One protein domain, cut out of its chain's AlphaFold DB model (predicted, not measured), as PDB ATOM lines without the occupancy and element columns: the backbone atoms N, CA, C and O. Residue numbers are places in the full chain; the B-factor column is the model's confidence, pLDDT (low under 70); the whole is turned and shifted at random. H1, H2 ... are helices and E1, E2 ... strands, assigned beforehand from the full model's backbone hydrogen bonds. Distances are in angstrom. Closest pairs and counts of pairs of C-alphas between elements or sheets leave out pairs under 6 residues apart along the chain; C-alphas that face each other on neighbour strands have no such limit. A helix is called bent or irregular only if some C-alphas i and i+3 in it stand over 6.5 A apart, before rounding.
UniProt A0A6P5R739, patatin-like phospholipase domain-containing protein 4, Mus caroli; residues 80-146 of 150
ATOM      1  N   PRO A  80      34.499  36.570  47.390       87.38
ATOM      2  CA  PRO A  80      34.646  38.018  47.273       87.38
ATOM      3  C   PRO A  80      36.052  38.486  47.672       87.38
ATOM      4  O   PRO A  80      36.400  39.636  47.432       87.38
ATOM      5  N   LEU A  81      36.859  37.613  48.280       89.38
ATOM      6  CA  LEU A  81      38.223  37.869  48.730       89.38
ATOM      7  C   LEU A  81      39.232  37.201  47.793       89.38
ATOM      8  O   LEU A  81      38.975  36.128  47.246       89.38
ATOM      9  N   SER A  82      40.410  37.799  47.660       89.19
ATOM     10  CA  SER A  82      41.558  37.162  47.009       89.19
ATOM     11  C   SER A  82      42.016  35.947  47.822       89.19
ATOM     12  O   SER A  82      42.015  35.997  49.054       89.19
ATOM     13  N   GLY A  83      42.398  34.855  47.163       87.12
ATOM     14  CA  GLY A  83      42.646  33.583  47.841       87.12
ATOM     15  C   GLY A  83      42.890  32.426  46.876       87.12
ATOM     16  O   GLY A  83      43.604  32.588  45.890       87.12
ATOM     17  N   GLN A  84      42.303  31.265  47.175       84.62
ATOM     18  CA  GLN A  84      42.422  30.050  46.348       84.62
ATOM     19  C   GLN A  84      41.114  29.600  45.675       84.62
ATOM     20  O   GLN A  84      41.078  28.520  45.096       84.62
ATOM     21  N   ALA A  85      40.047  30.403  45.742       85.06
ATOM     22  CA  ALA A  85      38.821  30.119  44.994       85.06
ATOM     23  C   ALA A  85      39.046  30.220  43.473       85.06
ATOM     24  O   ALA A  85      39.945  30.921  43.010       85.06
ATOM     25  N   GLU A  86      38.216  29.543  42.688       84.75
ATOM     26  CA  GLU A  86      38.317  29.565  41.223       84.75
ATOM     27  C   GLU A  86      37.900  30.917  40.640       84.75
ATOM     28  O   GLU A  86      38.581  31.459  39.765       84.75
ATOM     29  N   VAL A  87      36.821  31.495  41.176       86.38
ATOM     30  CA  VAL A  87      36.396  32.870  40.902       86.38
ATOM     31  C   VAL A  87      36.694  33.727  42.126       86.38
ATOM     32  O   VAL A  87      36.065  33.578  43.175       86.38
ATOM     33  N   LEU A  88      37.663  34.631  42.000       86.62
ATOM     34  CA  LEU A  88      38.129  35.479  43.097       86.62
ATOM     35  C   LEU A  88      38.444  36.902  42.650       86.62
ATOM     36  O   LEU A  88      38.722  37.157  41.478       86.62
ATOM     37  N   SER A  89      38.476  37.814  43.624       84.44
ATOM     38  CA  SER A  89      39.018  39.158  43.415       84.44
ATOM     39  C   SER A  89      40.511  39.078  43.110       84.44
ATOM     40  O   SER A  89      41.286  38.608  43.945       84.44
ATOM     41  N   LEU A  90      40.944  39.574  41.955       81.06
ATOM     42  CA  LEU A  90      42.364  39.601  41.610       81.06
ATOM     43  C   LEU A  90      43.054  40.834  42.216       81.06
ATOM     44  O   LEU A  90      42.722  41.971  41.876       81.06
ATOM     45  N   ASP A  91      44.034  40.605  43.091       78.25
ATOM     46  CA  ASP A  91      44.894  41.654  43.646       78.25
ATOM     47  C   ASP A  91      46.186  41.779  42.826       78.25
ATOM     48  O   ASP A  91      46.808  40.784  42.455       78.25
ATOM     49  N   VAL A  92      46.616  43.013  42.553       67.62
ATOM     50  CA  VAL A  92      47.894  43.284  41.876       67.62
ATOM     51  C   VAL A  92      49.005  43.274  42.930       67.62
ATOM     52  O   VAL A  92      49.111  44.211  43.719       67.62
ATOM     53  N   GLY A  93      49.818  42.217  42.990       66.94
ATOM     54  CA  GLY A  93      50.916  42.120  43.960       66.94
ATOM     55  C   GLY A  93      51.416  40.697  44.209       66.94
ATOM     56  O   GLY A  93      50.938  39.740  43.603       66.94
ATOM     57  N   TRP A  94      52.401  40.558  45.104       60.91
ATOM     58  CA  TRP A  94      52.915  39.249  45.522       60.91
ATOM     59  C   TRP A  94      51.826  38.492  46.303       60.91
ATOM     60  O   TRP A  94      51.281  39.065  47.252       60.91
ATOM     61  N   PRO A  95      51.511  37.226  45.964       63.31
ATOM     62  CA  PRO A  95      50.587  36.418  46.749       63.31
ATOM     63  C   PRO A  95      51.233  36.159  48.112       63.31
ATOM     64  O   PRO A  95      52.181  35.386  48.243       63.31
ATOM     65  N   GLY A  96      50.797  36.920  49.115       69.69
ATOM     66  CA  GLY A  96      51.268  36.806  50.489       69.69
ATOM     67  C   GLY A  96      50.847  35.486  51.141       69.69
ATOM     68  O   GLY A  96      50.421  34.536  50.489       69.69
ATOM     69  N   MET A  97      50.945  35.429  52.467       84.00
ATOM     70  CA  MET A  97      50.468  34.284  53.248       84.00
ATOM     71  C   MET A  97      48.948  34.099  53.085       84.00
ATOM     72  O   MET A  97      48.219  35.089  53.065       84.00
ATOM     73  N   CYS A  98      48.459  32.858  53.019       87.88
ATOM     74  CA  CYS A  98      47.024  32.546  53.056       87.88
ATOM     75  C   CYS A  98      46.607  32.008  54.429       87.88
ATOM     76  O   CYS A  98      47.374  31.314  55.095       87.88
ATOM     77  N   VAL A  99      45.377  32.313  54.831       90.06
ATOM     78  CA  VAL A  99      44.737  31.826  56.055       90.06
ATOM     79  C   VAL A  99      43.374  31.229  55.726       90.06
ATOM     80  O   VAL A  99      42.684  31.709  54.829       90.06
ATOM     81  N   ARG A 100      42.972  30.195  56.466       90.12
ATOM     82  CA  ARG A 100      41.666  29.553  56.301       90.12
ATOM     83  C   ARG A 100      40.654  30.141  57.276       90.12
ATOM     84  O   ARG A 100      40.840  30.029  58.486       90.12
ATOM     85  N   VAL A 101      39.574  30.719  56.761       85.31
ATOM     86  CA  VAL A 101      38.479  31.311  57.546       85.31
ATOM     87  C   VAL A 101      37.155  30.787  57.002       85.31
ATOM     88  O   VAL A 101      36.949  30.806  55.795       85.31
ATOM     89  N   ALA A 102      36.283  30.273  57.875       85.19
ATOM     90  CA  ALA A 102      34.980  29.708  57.497       85.19
ATOM     91  C   ALA A 102      35.038  28.700  56.319       85.19
ATOM     92  O   ALA A 102      34.133  28.623  55.506       85.19
ATOM     93  N   LYS A 103      36.108  27.894  56.241       85.25
ATOM     94  CA  LYS A 103      36.415  26.940  55.147       85.25
ATOM     95  C   LYS A 103      36.808  27.549  53.793       85.25
ATOM     96  O   LYS A 103      37.040  26.792  52.856       85.25
ATOM     97  N   GLN A 104      36.996  28.860  53.700       84.69
ATOM     98  CA  GLN A 104      37.615  29.513  52.545       84.69
ATOM     99  C   GLN A 104      39.082  29.855  52.823       84.69
ATOM    100  O   GLN A 104      39.432  30.303  53.917       84.69
ATOM    101  N   ASP A 105      39.946  29.658  51.828       89.69
ATOM    102  CA  ASP A 105      41.357  30.044  51.887       89.69
ATOM    103  C   ASP A 105      41.530  31.467  51.325       89.69
ATOM    104  O   ASP A 105      41.308  31.716  50.139       89.69
ATOM    105  N   VAL A 106      41.925  32.402  52.195       89.75
ATOM    106  CA  VAL A 106      41.968  33.852  51.951       89.75
ATOM    107  C   VAL A 106      43.398  34.369  52.074       89.75
ATOM    108  O   VAL A 106      44.096  34.084  53.047       89.75
ATOM    109  N   THR A 107      43.845  35.180  51.120       91.81
ATOM    110  CA  THR A 107      45.157  35.836  51.180       91.81
ATOM    111  C   THR A 107      45.167  36.958  52.221       91.81
ATOM    112  O   THR A 107      44.252  37.779  52.287       91.81
ATOM    113  N   VAL A 108      46.227  37.046  53.020       89.06
ATOM    114  CA  VAL A 108      46.446  38.158  53.948       89.06
ATOM    115  C   VAL A 108      46.904  39.377  53.145       89.06
ATOM    116  O   VAL A 108      48.064  39.479  52.750       89.06
ATOM    117  N   SER A 109      45.979  40.302  52.889       88.88
ATOM    118  CA  SER A 109      46.247  41.559  52.188       88.88
ATOM    119  C   SER A 109      45.418  42.704  52.773       88.88
ATOM    120  O   SER A 109      44.334  42.501  53.325       88.88
ATOM    121  N   VAL A 110      45.918  43.937  52.630       89.62
ATOM    122  CA  VAL A 110      45.159  45.146  53.002       89.62
ATOM    123  C   VAL A 110      43.868  45.238  52.186       89.62
ATOM    124  O   VAL A 110      42.828  45.614  52.720       89.62
ATOM    125  N   ALA A 111      43.907  44.837  50.914       90.31
ATOM    126  CA  ALA A 111      42.732  44.829  50.054       90.31
ATOM    127  C   ALA A 111      41.651  43.863  50.574       90.31
ATOM    128  O   ALA A 111      40.487  44.244  50.668       90.31
ATOM    129  N   ASN A 112      42.025  42.659  51.018       90.62
ATOM    130  CA  ASN A 112      41.084  41.731  51.647       90.62
ATOM    131  C   ASN A 112      40.549  42.230  52.989       90.62
ATOM    132  O   ASN A 112      39.369  42.032  53.266       90.62
ATOM    133  N   LEU A 113      41.355  42.932  53.792       90.75
ATOM    134  CA  LEU A 113      40.859  43.551  55.024       90.75
ATOM    135  C   LEU A 113      39.772  44.599  54.731       90.75
ATOM    136  O   LEU A 113      38.726  44.599  55.379       90.75
ATOM    137  N   VAL A 114      39.985  45.443  53.716       91.25
ATOM    138  CA  VAL A 114      38.982  46.419  53.260       91.25
ATOM    139  C   VAL A 114      37.715  45.717  52.765       91.25
ATOM    140  O   VAL A 114      36.613  46.140  53.108       91.25
ATOM    141  N   ARG A 115      37.839  44.618  52.012       91.81
ATOM    142  CA  ARG A 115      36.686  43.837  51.531       91.81
ATOM    143  C   ARG A 115      35.895  43.195  52.670       91.81
ATOM    144  O   ARG A 115      34.672  43.242  52.647       91.81
ATOM    145  N   VAL A 116      36.567  42.644  53.684       89.75
ATOM    146  CA  VAL A 116      35.901  42.105  54.884       89.75
ATOM    147  C   VAL A 116      35.148  43.212  55.618       89.75
ATOM    148  O   VAL A 116      33.990  43.028  55.983       89.75
ATOM    149  N   GLN A 117      35.763  44.386  55.782       91.62
ATOM    150  CA  GLN A 117      35.085  45.537  56.373       91.62
ATOM    151  C   GLN A 117      33.838  45.933  55.564       91.62
ATOM    152  O   GLN A 117      32.794  46.176  56.160       91.62
ATOM    153  N   GLN A 118      33.928  45.970  54.232       91.06
ATOM    154  CA  GLN A 118      32.801  46.288  53.343       91.06
ATOM    155  C   GLN A 118      31.697  45.222  53.363       91.06
ATOM    156  O   GLN A 118      30.532  45.557  53.173       91.06
ATOM    157  N   ALA A 119      32.043  43.954  53.595       88.25
ATOM    158  CA  ALA A 119      31.071  42.874  53.741       88.25
ATOM    159  C   ALA A 119      30.303  42.967  55.071       88.25
ATOM    160  O   ALA A 119      29.104  42.711  55.104       88.25
ATOM    161  N   LEU A 120      30.981  43.363  56.156       88.25
ATOM    162  CA  LEU A 120      30.357  43.563  57.470       88.25
ATOM    163  C   LEU A 120      29.567  44.875  57.553       88.25
ATOM    164  O   LEU A 120      28.537  44.942  58.220       88.25
ATOM    165  N   PHE A 121      30.056  45.916  56.882       92.06
ATOM    166  CA  PHE A 121      29.473  47.250  56.866       92.06
ATOM    167  C   PHE A 121      29.323  47.708  55.411       92.06
ATOM    168  O   PHE A 121      30.278  48.251  54.843       92.06
ATOM    169  N   PRO A 122      28.141  47.484  54.803       89.00
ATOM    170  CA  PRO A 122      27.904  47.783  53.399       89.00
ATOM    171  C   PRO A 122      28.279  49.232  53.054       89.00
ATOM    172  O   PRO A 122      27.858  50.159  53.753       89.00
ATOM    173  N   PRO A 123      29.077  49.458  51.996       92.38
ATOM    174  CA  PRO A 123      29.464  50.800  51.588       92.38
ATOM    175  C   PRO A 123      28.316  51.511  50.848       92.38
ATOM    176  O   PRO A 123      27.266  50.933  50.575       92.38
ATOM    177  N   GLY A 124      28.516  52.783  50.491       94.88
ATOM    178  CA  GLY A 124      27.532  53.546  49.716       94.88
ATOM    179  C   GLY A 124      27.259  52.960  48.321       94.88
ATOM    180  O   GLY A 124      28.078  52.220  47.772       94.88
ATOM    181  N   LEU A 125      26.128  53.353  47.724       95.94
ATOM    182  CA  LEU A 125      25.588  52.766  46.488       95.94
ATOM    183  C   LEU A 125      26.598  52.692  45.331       95.94
ATOM    184  O   LEU A 125      26.752  51.639  44.724       95.94
ATOM    185  N   GLN A 126      27.342  53.772  45.074       95.75
ATOM    186  CA  GLN A 126      28.347  53.807  43.998       95.75
ATOM    187  C   GLN A 126      29.455  52.760  44.194       95.75
ATOM    188  O   GLN A 126      29.934  52.149  43.242       95.75
ATOM    189  N   MET A 127      29.877  52.532  45.442       92.81
ATOM    190  CA  MET A 127      30.887  51.516  45.736       92.81
ATOM    191  C   MET A 127      30.298  50.111  45.623       92.81
ATOM    192  O   MET A 127      30.982  49.207  45.150       92.81
ATOM    193  N   LEU A 128      29.042  49.924  46.031       94.81
ATOM    194  CA  LEU A 128      28.351  48.648  45.885       94.81
ATOM    195  C   LEU A 128      28.220  48.250  44.407       94.81
ATOM    196  O   LEU A 128      28.529  47.114  44.055       94.81
ATOM    197  N   GLU A 129      27.874  49.199  43.534       96.00
ATOM    198  CA  GLU A 129      27.856  49.005  42.079       96.00
ATOM    199  C   GLU A 129      29.246  48.618  41.551       96.00
ATOM    200  O   GLU A 129      29.391  47.646  40.810       96.00
ATOM    201  N   ALA A 130      30.305  49.287  42.017       93.62
ATOM    202  CA  ALA A 130      31.671  48.929  41.644       93.62
ATOM    203  C   ALA A 130      32.078  47.517  42.118       93.62
ATOM    204  O   ALA A 130      32.815  46.821  41.418       93.62
ATOM    205  N   ILE A 131      31.630  47.080  43.303       91.75
ATOM    206  CA  ILE A 131      31.844  45.711  43.803       91.75
ATOM    207  C   ILE A 131      31.106  44.704  42.912       91.75
ATOM    208  O   ILE A 131      31.709  43.716  42.494       91.75
ATOM    209  N   TYR A 132      29.848  44.986  42.566       92.62
ATOM    210  CA  TYR A 132      29.049  44.157  41.666       92.62
ATOM    211  C   TYR A 132      29.711  43.999  40.288       92.62
ATOM    212  O   TYR A 132      29.954  42.877  39.840       92.62
ATOM    213  N   CYS A 133      30.095  45.105  39.642       94.62
ATOM    214  CA  CYS A 133      30.751  45.072  38.333       94.62
ATOM    215  C   CYS A 133      32.090  44.318  38.361       94.62
ATOM    216  O   CYS A 133      32.438  43.636  37.393       94.62
ATOM    217  N   ARG A 134      32.841  44.399  39.469       92.06
ATOM    218  CA  ARG A 134      34.061  43.601  39.654       92.06
ATOM    219  C   ARG A 134      33.761  42.106  39.711       92.06
ATOM    220  O   ARG A 134      34.369  41.368  38.946       92.06
ATOM    221  N   GLY A 135      32.788  41.679  40.518       91.88
ATOM    222  CA  GLY A 135      32.389  40.267  40.595       91.88
ATOM    223  C   GLY A 135      31.936  39.705  39.242       91.88
ATOM    224  O   GLY A 135      32.328  38.602  38.859       91.88
ATOM    225  N   MET A 136      31.192  40.501  38.469       94.19
ATOM    226  CA  MET A 136      30.829  40.159  37.089       94.19
ATOM    227  C   MET A 136      32.064  39.986  36.198       94.19
ATOM    228  O   MET A 136      32.174  39.001  35.471       94.19
ATOM    229  N   THR A 137      33.019  40.913  36.279       93.81
ATOM    230  CA  THR A 137      34.266  40.848  35.503       93.81
ATOM    231  C   THR A 137      35.088  39.609  35.861       93.81
ATOM    232  O   THR A 137      35.596  38.933  34.969       93.81
ATOM    233  N   ASP A 138      35.214  39.291  37.149       91.50
ATOM    234  CA  ASP A 138      35.964  38.122  37.618       91.50
ATOM    235  C   ASP A 138      35.302  36.817  37.164       91.50
ATOM    236  O   ASP A 138      35.988  35.895  36.721       91.50
ATOM    237  N   THR A 139      33.968  36.783  37.149       92.00
ATOM    238  CA  THR A 139      33.202  35.657  36.604       92.00
ATOM    239  C   THR A 139      33.452  35.504  35.105       92.00
ATOM    240  O   THR A 139      33.817  34.426  34.657       92.00
ATOM    241  N   VAL A 140      33.339  36.578  34.317       92.56
ATOM    242  CA  VAL A 140      33.596  36.536  32.864       92.56
ATOM    243  C   VAL A 140      35.024  36.077  32.557       92.56
ATOM    244  O   VAL A 140      35.237  35.291  31.636       92.56
ATOM    245  N   ARG A 141      36.017  36.508  33.343       90.50
ATOM    246  CA  ARG A 141      37.402  36.030  33.206       90.50
ATOM    247  C   ARG A 141      37.525  34.536  33.458       90.50
ATOM    248  O   ARG A 141      38.202  33.863  32.687       90.50
ATOM    249  N   PHE A 142      36.889  34.033  34.512       89.75
ATOM    250  CA  PHE A 142      36.825  32.598  34.773       89.75
ATOM    251  C   PHE A 142      36.184  31.859  33.595       89.75
ATOM    252  O   PHE A 142      36.766  30.900  33.095       89.75
ATOM    253  N   LEU A 143      35.069  32.379  33.062       90.81
ATOM    254  CA  LEU A 143      34.397  31.789  31.906       90.81
ATOM    255  C   LEU A 143      35.290  31.705  30.663       90.81
ATOM    256  O   LEU A 143      35.240  30.723  29.934       90.81
ATOM    257  N   HIS A 144      36.131  32.706  30.418       90.75
ATOM    258  CA  HIS A 144      37.068  32.673  29.295       90.75
ATOM    259  C   HIS A 144      38.290  31.780  29.522       90.75
ATOM    260  O   HIS A 144      38.927  31.371  28.551       90.75
ATOM    261  N   ARG A 145      38.659  31.534  30.781       89.00
ATOM    262  CA  ARG A 145      39.814  30.712  31.142       89.00
ATOM    263  C   ARG A 145      39.482  29.224  31.106       89.00
ATOM    264  O   ARG A 145      40.320  28.446  30.655       89.00
ATOM    265  N   GLU A 146      38.317  28.840  31.620       84.31
ATOM    266  CA  GLU A 146      37.961  27.432  31.747       84.31
ATOM    267  C   GLU A 146      37.474  26.846  30.413       84.31
ATOM    268  O   GLU A 146      36.674  27.472  29.716       84.31
TER     269      GLU A 146
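This is residues 80 to 146 of the 150 residues of the protein "patatin-like phospholipase domain-containing protein 4" of Mus caroli (UniProt A0A6P5R739). The model is a V: the long helix H2 makes one arm, the shorter helix H1 together with the small two-stranded hairpin of E1 and E2 makes the other, and residues 121 to 124 form the turn between the arms. The opening of the V is partly filled by the first printed residues, a winding stretch with no named element that comes before E1. The printed part has 67 residues, with two named strands and two named helices in the order E1, E2, H1, H2; the sheet is E1 - E2, antiparallel, and the class is mostly helix. The whole is compact, with a radius of gyration of the C-alphas of 12.3 A, and the C-alphas span 31 by 29 by 23 A along their three main axes.

The printed part begins at Pro 80, with its C-alpha at (34.646, 38.018, 47.273), and residues 80 to 97 hold no named element. E1 follows, residues 98 to 101, from C-alpha 98 at (47.024, 32.546, 53.056), and is 9.7 A long from first to last C-alpha. E2 is residues 104 to 107, 9.9 A long. H1 is residues 110 to 120, 15.5 A long. H2 is residues 125 to 145, 30.4 A long, and ends with C-alpha 145 at (39.814, 30.712, 31.142). Neither helix is bent or irregular.

E1 and E2 form a hairpin, antiparallel, with an angle of 144 degrees between their directions. The C-alphas of Cys 98 and Thr 107, which face each other, are 4.2 A apart. Across the pair, N 99 and O 106 are within hydrogen-bond range at 2.8 A, and so are N 104 and O 101 at 2.9 A. The closest C-alphas of E2 and H1 are those of Val 106 and Asn 112, 7.9 A apart, and the centres of E2 and H1 are 12.7 A apart. E1 and H1 are apart. H2 is apart from H1, from E1 and from E2. In H1 and H2 every O i to N i+4 pair is within hydrogen-bond range.

The two C-alphas farthest apart are those of Gly 124 and Glu 146, 33.4 A. The C-alphas of Pro 80 and Glu 146, the first and last printed residues, are 19.1 A apart. The printed part has no cut. The links E1 to E2, E2 to H1 and H1 to H2 are tight, and no link is long. The mean pLDDT of the printed part is 87.9, and residues 92 to 96, in the stretch before E1, are under 70.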